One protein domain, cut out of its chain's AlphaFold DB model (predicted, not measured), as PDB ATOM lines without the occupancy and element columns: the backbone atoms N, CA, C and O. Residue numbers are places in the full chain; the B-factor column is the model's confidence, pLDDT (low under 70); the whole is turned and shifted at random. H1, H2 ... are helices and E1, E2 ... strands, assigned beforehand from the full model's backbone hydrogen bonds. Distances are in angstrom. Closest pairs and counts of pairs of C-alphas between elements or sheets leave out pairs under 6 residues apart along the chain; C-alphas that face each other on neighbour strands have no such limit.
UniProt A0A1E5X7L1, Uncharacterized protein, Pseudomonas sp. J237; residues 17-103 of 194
ATOM      1  N   PRO A  17     123.653 185.061 166.031       89.56
ATOM      2  CA  PRO A  17     124.207 183.844 165.436       89.56
ATOM      3  C   PRO A  17     125.330 184.105 164.427       89.56
ATOM      4  O   PRO A  17     126.330 183.387 164.430       89.56
ATOM      5  N   ASP A  18     125.186 185.130 163.584       90.62
ATOM      6  CA  ASP A  18     126.173 185.446 162.549       90.62
ATOM      7  C   ASP A  18     127.438 186.082 163.127       90.62
ATOM      8  O   ASP A  18     128.535 185.768 162.670       90.62
ATOM      9  N   LEU A  19     127.318 186.880 164.192       91.31
ATOM     10  CA  LEU A  19     128.459 187.430 164.923       91.31
ATOM     11  C   LEU A  19     129.425 186.317 165.355       91.31
ATOM     12  O   LEU A  19     130.638 186.458 165.218       91.31
ATOM     13  N   PHE A  20     128.908 185.173 165.812       93.44
ATOM     14  CA  PHE A  20     129.745 184.047 166.237       93.44
ATOM     15  C   PHE A  20     130.344 183.224 165.093       93.44
ATOM     16  O   PHE A  20     131.199 182.372 165.354       93.44
ATOM     17  N   LYS A  21     129.989 183.492 163.832       92.38
ATOM     18  CA  LYS A  21     130.707 182.952 162.666       92.38
ATOM     19  C   LYS A  21     132.019 183.705 162.419       92.38
ATOM     20  O   LYS A  21     132.970 183.105 161.929       92.38
ATOM     21  N   LEU A  22     132.104 184.968 162.839       90.69
ATOM     22  CA  LEU A  22     133.274 185.832 162.652       90.69
ATOM     23  C   LEU A  22     134.458 185.451 163.556       90.69
ATOM     24  O   LEU A  22     134.318 184.703 164.530       90.69
ATOM     25  N   ALA A  23     135.644 185.961 163.223       90.94
ATOM     26  CA  ALA A  23     136.870 185.721 163.980       90.94
ATOM     27  C   ALA A  23     136.803 186.303 165.412       90.94
ATOM     28  O   ALA A  23     136.065 187.263 165.658       90.94
ATOM     29  N   PRO A  24     137.568 185.750 166.373       92.75
ATOM     30  CA  PRO A  24     137.736 186.372 167.685       92.75
ATOM     31  C   PRO A  24     138.190 187.834 167.566       92.75
ATOM     32  O   PRO A  24     138.996 188.167 166.703       92.75
ATOM     33  N   GLY A  25     137.658 188.704 168.422       88.81
ATOM     34  CA  GLY A  25     137.829 190.158 168.334       88.81
ATOM     35  C   GLY A  25     136.681 190.871 167.613       88.81
ATOM     36  O   GLY A  25     136.442 192.046 167.890       88.81
ATOM     37  N   ALA A  26     135.908 190.167 166.775       91.62
ATOM     38  CA  ALA A  26     134.679 190.715 166.208       91.62
ATOM     39  C   ALA A  26     133.692 191.098 167.318       91.62
ATOM     40  O   ALA A  26     133.561 190.395 168.328       91.62
ATOM     41  N   PHE A  27     132.973 192.200 167.130       91.81
ATOM     42  CA  PHE A  27     131.960 192.640 168.077       91.81
ATOM     43  C   PHE A  27     130.691 193.105 167.372       91.81
ATOM     44  O   PHE A  27     130.718 193.537 166.226       91.81
ATOM     45  N   GLY A  28     129.572 192.994 168.082       89.94
ATOM     46  CA  GLY A  28     128.275 193.510 167.664       89.94
ATOM     47  C   GLY A  28     127.701 194.435 168.730       89.94
ATOM     48  O   GLY A  28     127.876 194.202 169.933       89.94
ATOM     49  N   LEU A  29     127.017 195.483 168.280       89.69
ATOM     50  CA  LEU A  29     126.312 196.439 169.126       89.69
ATOM     51  C   LEU A  29     124.804 196.209 169.020       89.69
ATOM     52  O   LEU A  29     124.248 196.145 167.925       89.69
ATOM     53  N   TYR A  30     124.145 196.075 170.169       87.75
ATOM     54  CA  TYR A  30     122.733 195.718 170.252       87.75
ATOM     55  C   TYR A  30     121.976 196.705 171.131       87.75
ATOM     56  O   TYR A  30     122.251 196.828 172.331       87.75
ATOM     57  N   LEU A  31     120.982 197.370 170.543       87.94
ATOM     58  CA  LEU A  31     120.050 198.219 171.270       87.94
ATOM     59  C   LEU A  31     118.925 197.366 171.880       87.94
ATOM     60  O   LEU A  31     118.185 196.703 171.145       87.94
ATOM     61  N   PRO A  32     118.766 197.357 173.213       87.50
ATOM     62  CA  PRO A  32     117.666 196.664 173.857       87.50
ATOM     63  C   PRO A  32     116.344 197.387 173.579       87.50
ATOM     64  O   PRO A  32     116.234 198.605 173.725       87.50
ATOM     65  N   ALA A  33     115.314 196.621 173.229       86.06
ATOM     66  CA  ALA A  33     113.954 197.136 173.161       86.06
ATOM     67  C   ALA A  33     113.449 197.542 174.554       86.06
ATOM     68  O   ALA A  33     113.697 196.842 175.544       86.06
ATOM     69  N   ARG A  34     112.725 198.662 174.606       83.44
ATOM     70  CA  ARG A  34     111.989 199.102 175.794       83.44
ATOM     71  C   ARG A  34     110.712 198.271 175.933       83.44
ATOM     72  O   ARG A  34     110.085 197.940 174.929       83.44
ATOM     73  N   ASP A  35     110.367 197.903 177.159       84.50
ATOM     74  CA  ASP A  35     109.075 197.297 177.476       84.50
ATOM     75  C   ASP A  35     107.967 198.360 177.604       84.50
ATOM     76  O   ASP A  35     108.211 199.552 177.416       84.50
ATOM     77  N   GLU A  36     106.751 197.922 177.934       85.06
ATOM     78  CA  GLU A  36     105.571 198.783 178.128       85.06
ATOM     79  C   GLU A  36     105.781 199.871 179.197       85.06
ATOM     80  O   GLU A  36     105.144 200.915 179.146       85.06
ATOM     81  N   ASN A  37     106.722 199.664 180.125       84.31
ATOM     82  CA  ASN A  37     107.081 200.618 181.177       84.31
ATOM     83  C   ASN A  37     108.338 201.436 180.828       84.31
ATOM     84  O   ASN A  37     108.945 202.050 181.708       84.31
ATOM     85  N   GLY A  38     108.811 201.379 179.579       79.25
ATOM     86  CA  GLY A  38     110.037 202.045 179.140       79.25
ATOM     87  C   GLY A  38     111.336 201.394 179.638       79.25
ATOM     88  O   GLY A  38     112.422 201.923 179.384       79.25
ATOM     89  N   LYS A  39     111.265 200.253 180.335       84.44
ATOM     90  CA  LYS A  39     112.410 199.555 180.939       84.44
ATOM     91  C   LYS A  39     113.095 198.638 179.921       84.44
ATOM     92  O   LYS A  39     112.461 198.033 179.067       84.44
ATOM     93  N   VAL A  40     114.420 198.500 180.026       86.81
ATOM     94  CA  VAL A  40     115.255 197.743 179.059       86.81
ATOM     95  C   VAL A  40     115.886 196.474 179.642       86.81
ATOM     96  O   VAL A  40     116.472 195.674 178.913       86.81
ATOM     97  N   GLN A  41     115.763 196.253 180.954       87.62
ATOM     98  CA  GLN A  41     116.457 195.192 181.694       87.62
ATOM     99  C   GLN A  41     116.147 193.794 181.137       87.62
ATOM    100  O   GLN A  41     117.059 192.988 180.948       87.62
ATOM    101  N   LYS A  42     114.872 193.512 180.834       87.88
ATOM    102  CA  LYS A  42     114.443 192.216 180.280       87.88
ATOM    103  C   LYS A  42     115.053 191.962 178.902       87.88
ATOM    104  O   LYS A  42     115.548 190.868 178.638       87.88
ATOM    105  N   SER A  43     115.053 192.980 178.040       86.88
ATOM    106  CA  SER A  43     115.623 192.878 176.695       86.88
ATOM    107  C   SER A  43     117.140 192.682 176.746       86.88
ATOM    108  O   SER A  43     117.664 191.765 176.115       86.88
ATOM    109  N   MET A  44     117.839 193.436 177.601       89.81
ATOM    110  CA  MET A  44     119.276 193.256 177.830       89.81
ATOM    111  C   MET A  44     119.622 191.843 178.311       89.81
ATOM    112  O   MET A  44     120.533 191.210 177.778       89.81
ATOM    113  N   ALA A  45     118.882 191.322 179.295       89.50
ATOM    114  CA  ALA A  45     119.094 189.970 179.804       89.50
ATOM    115  C   ALA A  45     118.897 188.912 178.706       89.50
ATOM    116  O   ALA A  45     119.699 187.984 178.593       89.50
ATOM    117  N   LYS A  46     117.876 189.086 177.855       90.25
ATOM    118  CA  LYS A  46     117.587 188.192 176.728       90.25
ATOM    119  C   LYS A  46     118.699 188.208 175.676       90.25
ATOM    120  O   LYS A  46     119.140 187.141 175.256       90.25
ATOM    121  N   ILE A  47     119.188 189.390 175.295       89.25
ATOM    122  CA  ILE A  47     120.316 189.548 174.360       89.25
ATOM    123  C   ILE A  47     121.569 188.874 174.931       89.25
ATOM    124  O   ILE A  47     122.194 188.057 174.257       89.25
ATOM    125  N   ALA A  48     121.903 189.145 176.195       91.00
ATOM    126  CA  ALA A  48     123.073 188.565 176.850       91.00
ATOM    127  C   ALA A  48     122.989 187.032 176.964       91.00
ATOM    128  O   ALA A  48     123.990 186.343 176.764       91.00
ATOM    129  N   ALA A  49     121.812 186.486 177.277       90.44
ATOM    130  CA  ALA A  49     121.586 185.043 177.328       90.44
ATOM    131  C   ALA A  49     121.702 184.401 175.936       90.44
ATOM    132  O   ALA A  49     122.387 183.388 175.785       90.44
ATOM    133  N   GLY A  50     121.099 185.022 174.916       91.50
ATOM    134  CA  GLY A  50     121.197 184.581 173.525       91.50
ATOM    135  C   GLY A  50     122.640 184.557 173.023       91.50
ATOM    136  O   GLY A  50     123.070 183.556 172.456       91.50
ATOM    137  N   ALA A  51     123.416 185.604 173.316       92.38
ATOM    138  CA  ALA A  51     124.832 185.676 172.963       92.38
ATOM    139  C   ALA A  51     125.658 184.560 173.613       92.38
ATOM    140  O   ALA A  51     126.428 183.884 172.936       92.38
ATOM    141  N   LYS A  52     125.460 184.307 174.912       91.88
ATOM    142  CA  LYS A  52     126.153 183.217 175.619       91.88
ATOM    143  C   LYS A  52     125.811 181.845 175.042       91.88
ATOM    144  O   LYS A  52     126.703 181.018 174.896       91.88
ATOM    145  N   SER A  53     124.539 181.614 174.717       92.31
ATOM    146  CA  SER A  53     124.093 180.366 174.096       92.31
ATOM    147  C   SER A  53     124.743 180.164 172.723       92.31
ATOM    148  O   SER A  53     125.371 179.135 172.472       92.31
ATOM    149  N   ALA A  54     124.688 181.185 171.863       92.31
ATOM    150  CA  ALA A  54     125.289 181.143 170.534       92.31
ATOM    151  C   ALA A  54     126.813 180.929 170.585       92.31
ATOM    152  O   ALA A  54     127.338 180.123 169.819       92.31
ATOM    153  N   ALA A  55     127.511 181.562 171.535       91.75
ATOM    154  CA  ALA A  55     128.940 181.344 171.754       91.75
ATOM    155  C   ALA A  55     129.262 179.868 172.039       91.75
ATOM    156  O   ALA A  55     130.173 179.305 171.432       91.75
ATOM    157  N   VAL A  56     128.487 179.225 172.921       90.19
ATOM    158  CA  VAL A  56     128.670 177.808 173.269       90.19
ATOM    159  C   VAL A  56     128.464 176.913 172.046       90.19
ATOM    160  O   VAL A  56     129.304 176.053 171.783       90.19
ATOM    161  N   HIS A  57     127.402 177.140 171.267       90.12
ATOM    162  CA  HIS A  57     127.141 176.378 170.042       90.12
ATOM    163  C   HIS A  57     128.246 176.547 168.991       90.12
ATOM    164  O   HIS A  57     128.609 175.582 168.323       90.12
ATOM    165  N   ALA A  58     128.829 177.741 168.890       91.06
ATOM    166  CA  ALA A  58     129.925 178.037 167.972       91.06
ATOM    167  C   ALA A  58     131.315 177.613 168.490       91.06
ATOM    168  O   ALA A  58     132.316 177.943 167.856       91.06
ATOM    169  N   LYS A  59     131.403 176.918 169.638       92.12
ATOM    170  CA  LYS A  59     132.668 176.570 170.319       92.12
ATOM    171  C   LYS A  59     133.570 177.797 170.558       92.12
ATOM    172  O   LYS A  59     134.788 177.728 170.421       92.12
ATOM    173  N   LYS A  60     132.968 178.929 170.926       92.50
ATOM    174  CA  LYS A  60     133.635 180.204 171.237       92.50
ATOM    175  C   LYS A  60     133.203 180.714 172.611       92.50
ATOM    176  O   LYS A  60     132.375 180.116 173.305       92.50
ATOM    177  N   ARG A  61     133.777 181.836 173.034       91.56
ATOM    178  CA  ARG A  61     133.340 182.594 174.213       91.56
ATOM    179  C   ARG A  61     132.895 183.986 173.789       91.56
ATOM    180  O   ARG A  61     133.043 184.389 172.637       91.56
ATOM    181  N   CYS A  62     132.291 184.704 174.728       92.94
ATOM    182  CA  CYS A  62     131.946 186.095 174.518       92.94
ATOM    183  C   CYS A  62     132.081 186.914 175.792       92.94
ATOM    184  O   CYS A  62     131.800 186.432 176.895       92.94
ATOM    185  N   VAL A  63     132.397 188.191 175.610       92.38
ATOM    186  CA  VAL A  63     132.300 189.217 176.643       92.38
ATOM    187  C   VAL A  63     131.117 190.112 176.301       92.38
ATOM    188  O   VAL A  63     131.015 190.616 175.186       92.38
ATOM    189  N   VAL A  64     130.212 190.289 177.261       92.31
ATOM    190  CA  VAL A  64     129.045 191.165 177.122       92.31
ATOM    191  C   VAL A  64     129.257 192.372 178.027       92.31
ATOM    192  O   VAL A  64     129.374 192.209 179.241       92.31
ATOM    193  N   GLN A  65     129.316 193.563 177.442       92.62
ATOM    194  CA  GLN A  65     129.486 194.830 178.146       92.62
ATOM    195  C   GLN A  65     128.253 195.705 177.937       92.62
ATOM    196  O   GLN A  65     127.706 195.763 176.838       92.62
ATOM    197  N   THR A  66     127.834 196.403 178.988       92.50
ATOM    198  CA  THR A  66     126.802 197.436 178.883       92.50
ATOM    199  C   THR A  66     127.478 198.766 178.611       92.50
ATOM    200  O   THR A  66     128.317 199.196 179.397       92.50
ATOM    201  N   LEU A  67     127.094 199.414 177.521       89.94
ATOM    202  CA  LEU A  67     127.487 200.776 177.193       89.94
ATOM    203  C   LEU A  67     126.333 201.718 177.532       89.94
ATOM    204  O   LEU A  67     125.164 201.363 177.358       89.94
ATOM    205  N   VAL A  68     126.665 202.906 178.029       88.19
ATOM    206  CA  VAL A  68     125.713 204.002 178.226       88.19
ATOM    207  C   VAL A  68     126.078 205.083 177.224       88.19
ATOM    208  O   VAL A  68     127.223 205.524 177.185       88.19
ATOM    209  N   ILE A  69     125.120 205.453 176.389       83.25
ATOM    210  CA  ILE A  69     125.249 206.477 175.359       83.25
ATOM    211  C   ILE A  69     124.374 207.648 175.789       83.25
ATOM    212  O   ILE A  69     123.286 207.434 176.319       83.25
ATOM    213  N   LEU A  70     124.846 208.870 175.582       80.62
ATOM    214  CA  LEU A  70     124.045 210.074 175.759       80.62
ATOM    215  C   LEU A  70     123.541 210.498 174.384       80.62
ATOM    216  O   LEU A  70     124.344 210.801 173.503       80.62
ATOM    217  N   GLU A  71     122.228 210.468 174.188       70.12
ATOM    218  CA  GLU A  71     121.609 210.930 172.949       70.12
ATOM    219  C   GLU A  71     121.487 212.458 173.003       70.12
ATOM    220  O   GLU A  71     120.774 212.998 173.847       70.12
ATOM    221  N   GLN A  72     122.220 213.160 172.138       67.31
ATOM    222  CA  GLN A  72     122.088 214.607 171.946       67.31
ATOM    223  C   GLN A  72     121.032 214.852 170.865       67.31
ATOM    224  O   GLN A  72     121.366 215.118 169.715       67.31
ATOM    225  N   SER A  73     119.755 214.648 171.196       62.66
ATOM    226  CA  SER A  73     118.682 214.684 170.196       62.66
ATOM    227  C   SER A  73     118.203 216.093 169.833       62.66
ATOM    228  O   SER A  73     117.689 216.247 168.732       62.66
ATOM    229  N   VAL A  74     118.373 217.117 170.683       58.62
ATOM    230  CA  VAL A  74     117.971 218.509 170.382       58.62
ATOM    231  C   VAL A  74     118.803 219.511 171.199       58.62
ATOM    232  O   VAL A  74     119.083 219.282 172.377       58.62
ATOM    233  N   GLU A  75     119.191 220.631 170.588       51.75
ATOM    234  CA  GLU A  75     119.850 221.755 171.263       51.75
ATOM    235  C   GLU A  75     118.898 222.354 172.324       51.75
ATOM    236  O   GLU A  75     117.830 222.861 171.992       51.75
ATOM    237  N   GLY A  76     119.250 222.237 173.611       60.19
ATOM    238  CA  GLY A  76     118.450 222.745 174.739       60.19
ATOM    239  C   GLY A  76     117.729 221.688 175.592       60.19
ATOM    240  O   GLY A  76     117.239 222.029 176.668       60.19
ATOM    241  N   GLU A  77     117.710 220.413 175.189       60.84
ATOM    242  CA  GLU A  77     117.199 219.312 176.023       60.84
ATOM    243  C   GLU A  77     118.326 218.580 176.769       60.84
ATOM    244  O   GLU A  77     119.443 218.424 176.274       60.84
ATOM    245  N   ILE A  78     118.035 218.104 177.988       63.16
ATOM    246  CA  ILE A  78     118.969 217.268 178.752       63.16
ATOM    247  C   ILE A  78     119.127 215.932 178.007       63.16
ATOM    248  O   ILE A  78     118.127 215.233 177.822       63.16
ATOM    249  N   PRO A  79     120.352 215.534 177.613       65.56
ATOM    250  CA  PRO A  79     120.558 214.315 176.843       65.56
ATOM    251  C   PRO A  79     120.084 213.084 177.620       65.56
ATOM    252  O   PRO A  79     120.473 212.856 178.772       65.56
ATOM    253  N   ALA A  80     119.248 212.263 176.983       68.75
ATOM    254  CA  ALA A  80     118.697 211.068 177.605       68.75
ATOM    255  C   ALA A  80     119.726 209.919 177.565       68.75
ATOM    256  O   ALA A  80     120.231 209.575 176.491       68.75
ATOM    257  N   PRO A  81     120.041 209.272 178.704       77.88
ATOM    258  CA  PRO A  81     120.939 208.130 178.707       77.88
ATOM    259  C   PRO A  81     120.252 206.908 178.091       77.88
ATOM    260  O   PRO A  81     119.247 206.399 178.597       77.88
ATOM    261  N   GLN A  82     120.843 206.373 177.030       83.75
ATOM    262  CA  GLN A  82     120.449 205.122 176.404       83.75
ATOM    263  C   GLN A  82     121.437 204.013 176.764       83.75
ATOM    264  O   GLN A  82     122.649 204.204 176.800       83.75
ATOM    265  N   ARG A  83     120.923 202.813 177.047       87.25
ATOM    266  CA  ARG A  83     121.756 201.632 177.307       87.25
ATOM    267  C   ARG A  83     121.873 200.797 176.047       87.25
ATOM    268  O   ARG A  83     120.873 200.563 175.377       87.25
ATOM    269  N   MET A  84     123.063 200.282 175.787       89.25
ATOM    270  CA  MET A  84     123.367 199.389 174.674       89.25
ATOM    271  C   MET A  84     124.208 198.213 175.171       89.25
ATOM    272  O   MET A  84     124.868 198.300 176.207       89.25
ATOM    273  N   LEU A  85     124.185 197.096 174.451       91.06
ATOM    274  CA  LEU A  85     125.045 195.952 174.725       91.06
ATOM    275  C   LEU A  85     126.091 195.792 173.628       91.06
ATOM    276  O   LEU A  85     125.745 195.637 172.461       91.06
ATOM    277  N   LYS A  86     127.364 195.761 174.023       92.50
ATOM    278  CA  LYS A  86     128.473 195.318 173.180       92.50
ATOM    279  C   LYS A  86     128.754 193.853 173.475       92.50
ATOM    280  O   LYS A  86     129.075 193.496 174.609       92.50
ATOM    281  N   VAL A  87     128.652 193.007 172.460       92.56
ATOM    282  CA  VAL A  87     129.038 191.593 172.536       92.56
ATOM    283  C   VAL A  87     130.313 191.426 171.735       92.56
ATOM    284  O   VAL A  87     130.311 191.689 170.541       92.56
ATOM    285  N   THR A  88     131.390 190.993 172.380       93.31
ATOM    286  CA  THR A  88     132.679 190.724 171.727       93.31
ATOM    287  C   THR A  88     132.928 189.225 171.714       93.31
ATOM    288  O   THR A  88     132.797 188.575 172.753       93.31
ATOM    289  N   VAL A  89     133.272 188.676 170.553       93.69
ATOM    290  CA  VAL A  89     133.641 187.270 170.378       93.69
ATOM    291  C   VAL A  89     135.053 187.067 170.904       93.69
ATOM    292  O   VAL A  89     135.971 187.789 170.523       93.69
ATOM    293  N   THR A  90     135.246 186.066 171.754       92.88
ATOM    294  CA  THR A  90     136.560 185.717 172.297       92.88
ATOM    295  C   THR A  90     136.892 184.246 172.038       92.88
ATOM    296  O   THR A  90     135.980 183.425 171.857       92.88
ATOM    297  N   PRO A  91     138.188 183.884 172.014       91.00
ATOM    298  CA  PRO A  91     138.629 182.495 171.934       91.00
ATOM    299  C   PRO A  91     138.065 181.638 173.078       91.00
ATOM    300  O   PRO A  91     137.706 182.149 174.143       91.00
ATOM    301  N   ILE A  92     137.951 180.325 172.864       87.69
ATOM    302  CA  ILE A  92     137.289 179.415 173.817       87.69
ATOM    303  C   ILE A  92     138.045 179.263 175.149       87.69
ATOM    304  O   ILE A  92     137.437 179.064 176.210       87.69
ATOM    305  N   ASP A  93     139.362 179.371 175.059       86.00
ATOM    306  CA  ASP A  93     140.383 179.306 176.099       86.00
ATOM    307  C   ASP A  93     140.493 180.607 176.901       86.00
ATOM    308  O   ASP A  93     140.933 180.584 178.053       86.00
ATOM    309  N   GLN A  94     139.999 181.725 176.361       84.06
ATOM    310  CA  GLN A  94     139.948 182.994 177.077       84.06
ATOM    311  C   GLN A  94     138.817 182.980 178.116       84.06
ATOM    312  O   GLN A  94     137.681 183.409 177.886       84.06
ATOM    313  N   ILE A  95     139.136 182.441 179.290       78.44
ATOM    314  CA  ILE A  95     138.243 182.359 180.442       78.44
ATOM    315  C   ILE A  95     138.431 183.617 181.292       78.44
ATOM    316  O   ILE A  95     139.549 183.977 181.650       78.44
ATOM    317  N   SER A  96     137.328 184.274 181.652       77.00
ATOM    318  CA  SER A  96     137.382 185.400 182.586       77.00
ATOM    319  C   SER A  96     137.835 184.949 183.976       77.00
ATOM    320  O   SER A  96     137.529 183.840 184.401       77.00
ATOM    321  N   GLU A  97     138.470 185.841 184.733       76.75
ATOM    322  CA  GLU A  97     138.786 185.691 186.166       76.75
ATOM    323  C   GLU A  97     137.658 185.030 186.981       76.75
ATOM    324  O   GLU A  97     137.862 184.079 187.734       76.75
ATOM    325  N   ARG A  98     136.419 185.497 186.784       73.94
ATOM    326  CA  ARG A  98     135.230 184.933 187.437       73.94
ATOM    327  C   ARG A  98     134.909 183.519 186.948       73.94
ATOM    328  O   ARG A  98     134.500 182.677 187.741       73.94
ATOM    329  N   GLY A  99     135.066 183.257 185.651       72.81
ATOM    330  CA  GLY A  99     134.891 181.925 185.073       72.81
ATOM    331  C   GLY A  99     135.958 180.935 185.542       72.81
ATOM    332  O   GLY A  99     135.643 179.762 185.727       72.81
ATOM    333  N   ARG A 100     137.185 181.410 185.779       79.81
ATOM    334  CA  ARG A 100     138.284 180.626 186.349       79.81
ATOM    335  C   ARG A 100     137.955 180.229 187.787       79.81
ATOM    336  O   ARG A 100     137.853 179.038 188.051       79.81
ATOM    337  N   ARG A 101     137.594 181.201 188.635       78.38
ATOM    338  CA  ARG A 101     137.112 180.953 190.008       78.38
ATOM    339  C   ARG A 101     135.940 179.976 190.064       78.38
ATOM    340  O   ARG A 101     135.909 179.100 190.916       78.38
ATOM    341  N   TYR A 102     134.983 180.092 189.142       74.44
ATOM    342  CA  TYR A 102     133.858 179.159 189.071       74.44
ATOM    343  C   TYR A 102     134.306 177.731 188.732       74.44
ATOM    344  O   TYR A 102     133.847 176.783 189.363       74.44
ATOM    345  N   LYS A 103     135.221 177.566 187.768       71.25
ATOM    346  CA  LYS A 103     135.784 176.249 187.436       71.25
ATOM    347  C   LYS A 103     136.589 175.660 188.592       71.25
ATOM    348  O   LYS A 103     136.435 174.482 188.869       71.25
TER     349      LYS A 103
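This is residues 17 to 103 of the 194 residues of an uncharacterized protein of Pseudomonas sp. J237 (UniProt A0A1E5X7L1). A long, twisted hairpin of two strands, E2 and E3, makes the length of this domain; the short strand E1 adds a third strand beside E3, and the helix H1 covers one face of this narrow sheet, running along its strands. The small helix H2 at the end of the printed part stands free with residues 97 to 102, away from the sheet and from H1. The printed part has 87 residues, with two named helices and three named strands in the order E1, H1, E2, E3, H2. The sheet's order is E1, E3, E2, all antiparallel, and the class is mixed, helices and strands. The whole is loose, with a radius of gyration of the C-alphas of 15.5 A, and elongated, with spans of 49 by 26 by 25 A.

E1 is residues 27 to 30, 10.0 A from first to last C-alpha, and begins with C-alpha 27 at (131.960, 192.640, 168.077). H1 is residues 41 to 57, 24.6 A long, from C-alpha 41 at (116.457, 195.192, 181.694). E2 is residues 61 to 71, 30.7 A long, and E3 is residues 80 to 90, 31.5 A long. H2 is residues 97 to 103, 10.0 A long, and ends with C-alpha 103 at (135.784, 176.249, 187.436).

The edge strand E1 is antiparallel to the inner strand E3, at 149 degrees between their directions, with N 28 and O 87 2.9 A apart, within hydrogen-bond range. E3 and the other edge strand, E2, form a hairpin at 159 degrees, with N 65 and O 86 2.8 A apart and N 82 and O 69 2.8 A apart. The sheet is only just strongly twisted, its C-alphas lying up to 4.4 A off the best plane. H1 is on the sheet at a height of 9.4 A, over E3 and E2, and runs along the strands, at 8 degrees to E3 on the local plane. This gives two layers, a helix on one face of a sheet. The closest C-alphas of H1 and E3 are those of Met 44 and Leu 85, 7.1 A apart; those of H1 and E2 are Ala 55 and Arg 61, 5.2 A apart. E1, H1 and E2 form a split strand-helix-strand unit, two strands running the same way with E3 between them, and its crossover is right-handed. H2 is not on the sheet, and is apart from E1, H1 and E2. In H1 and H2 every O i to N i+4 pair is within hydrogen-bond range.

The C-alphas of Gly 76 and Lys 103, the two farthest apart, are 51.2 A apart. The printed part has no cut. The link from H1 to E2 is tight, the other three are short, and none is long. The mean pLDDT of the printed part is 84.9, and residues 72 to 80 are under 70.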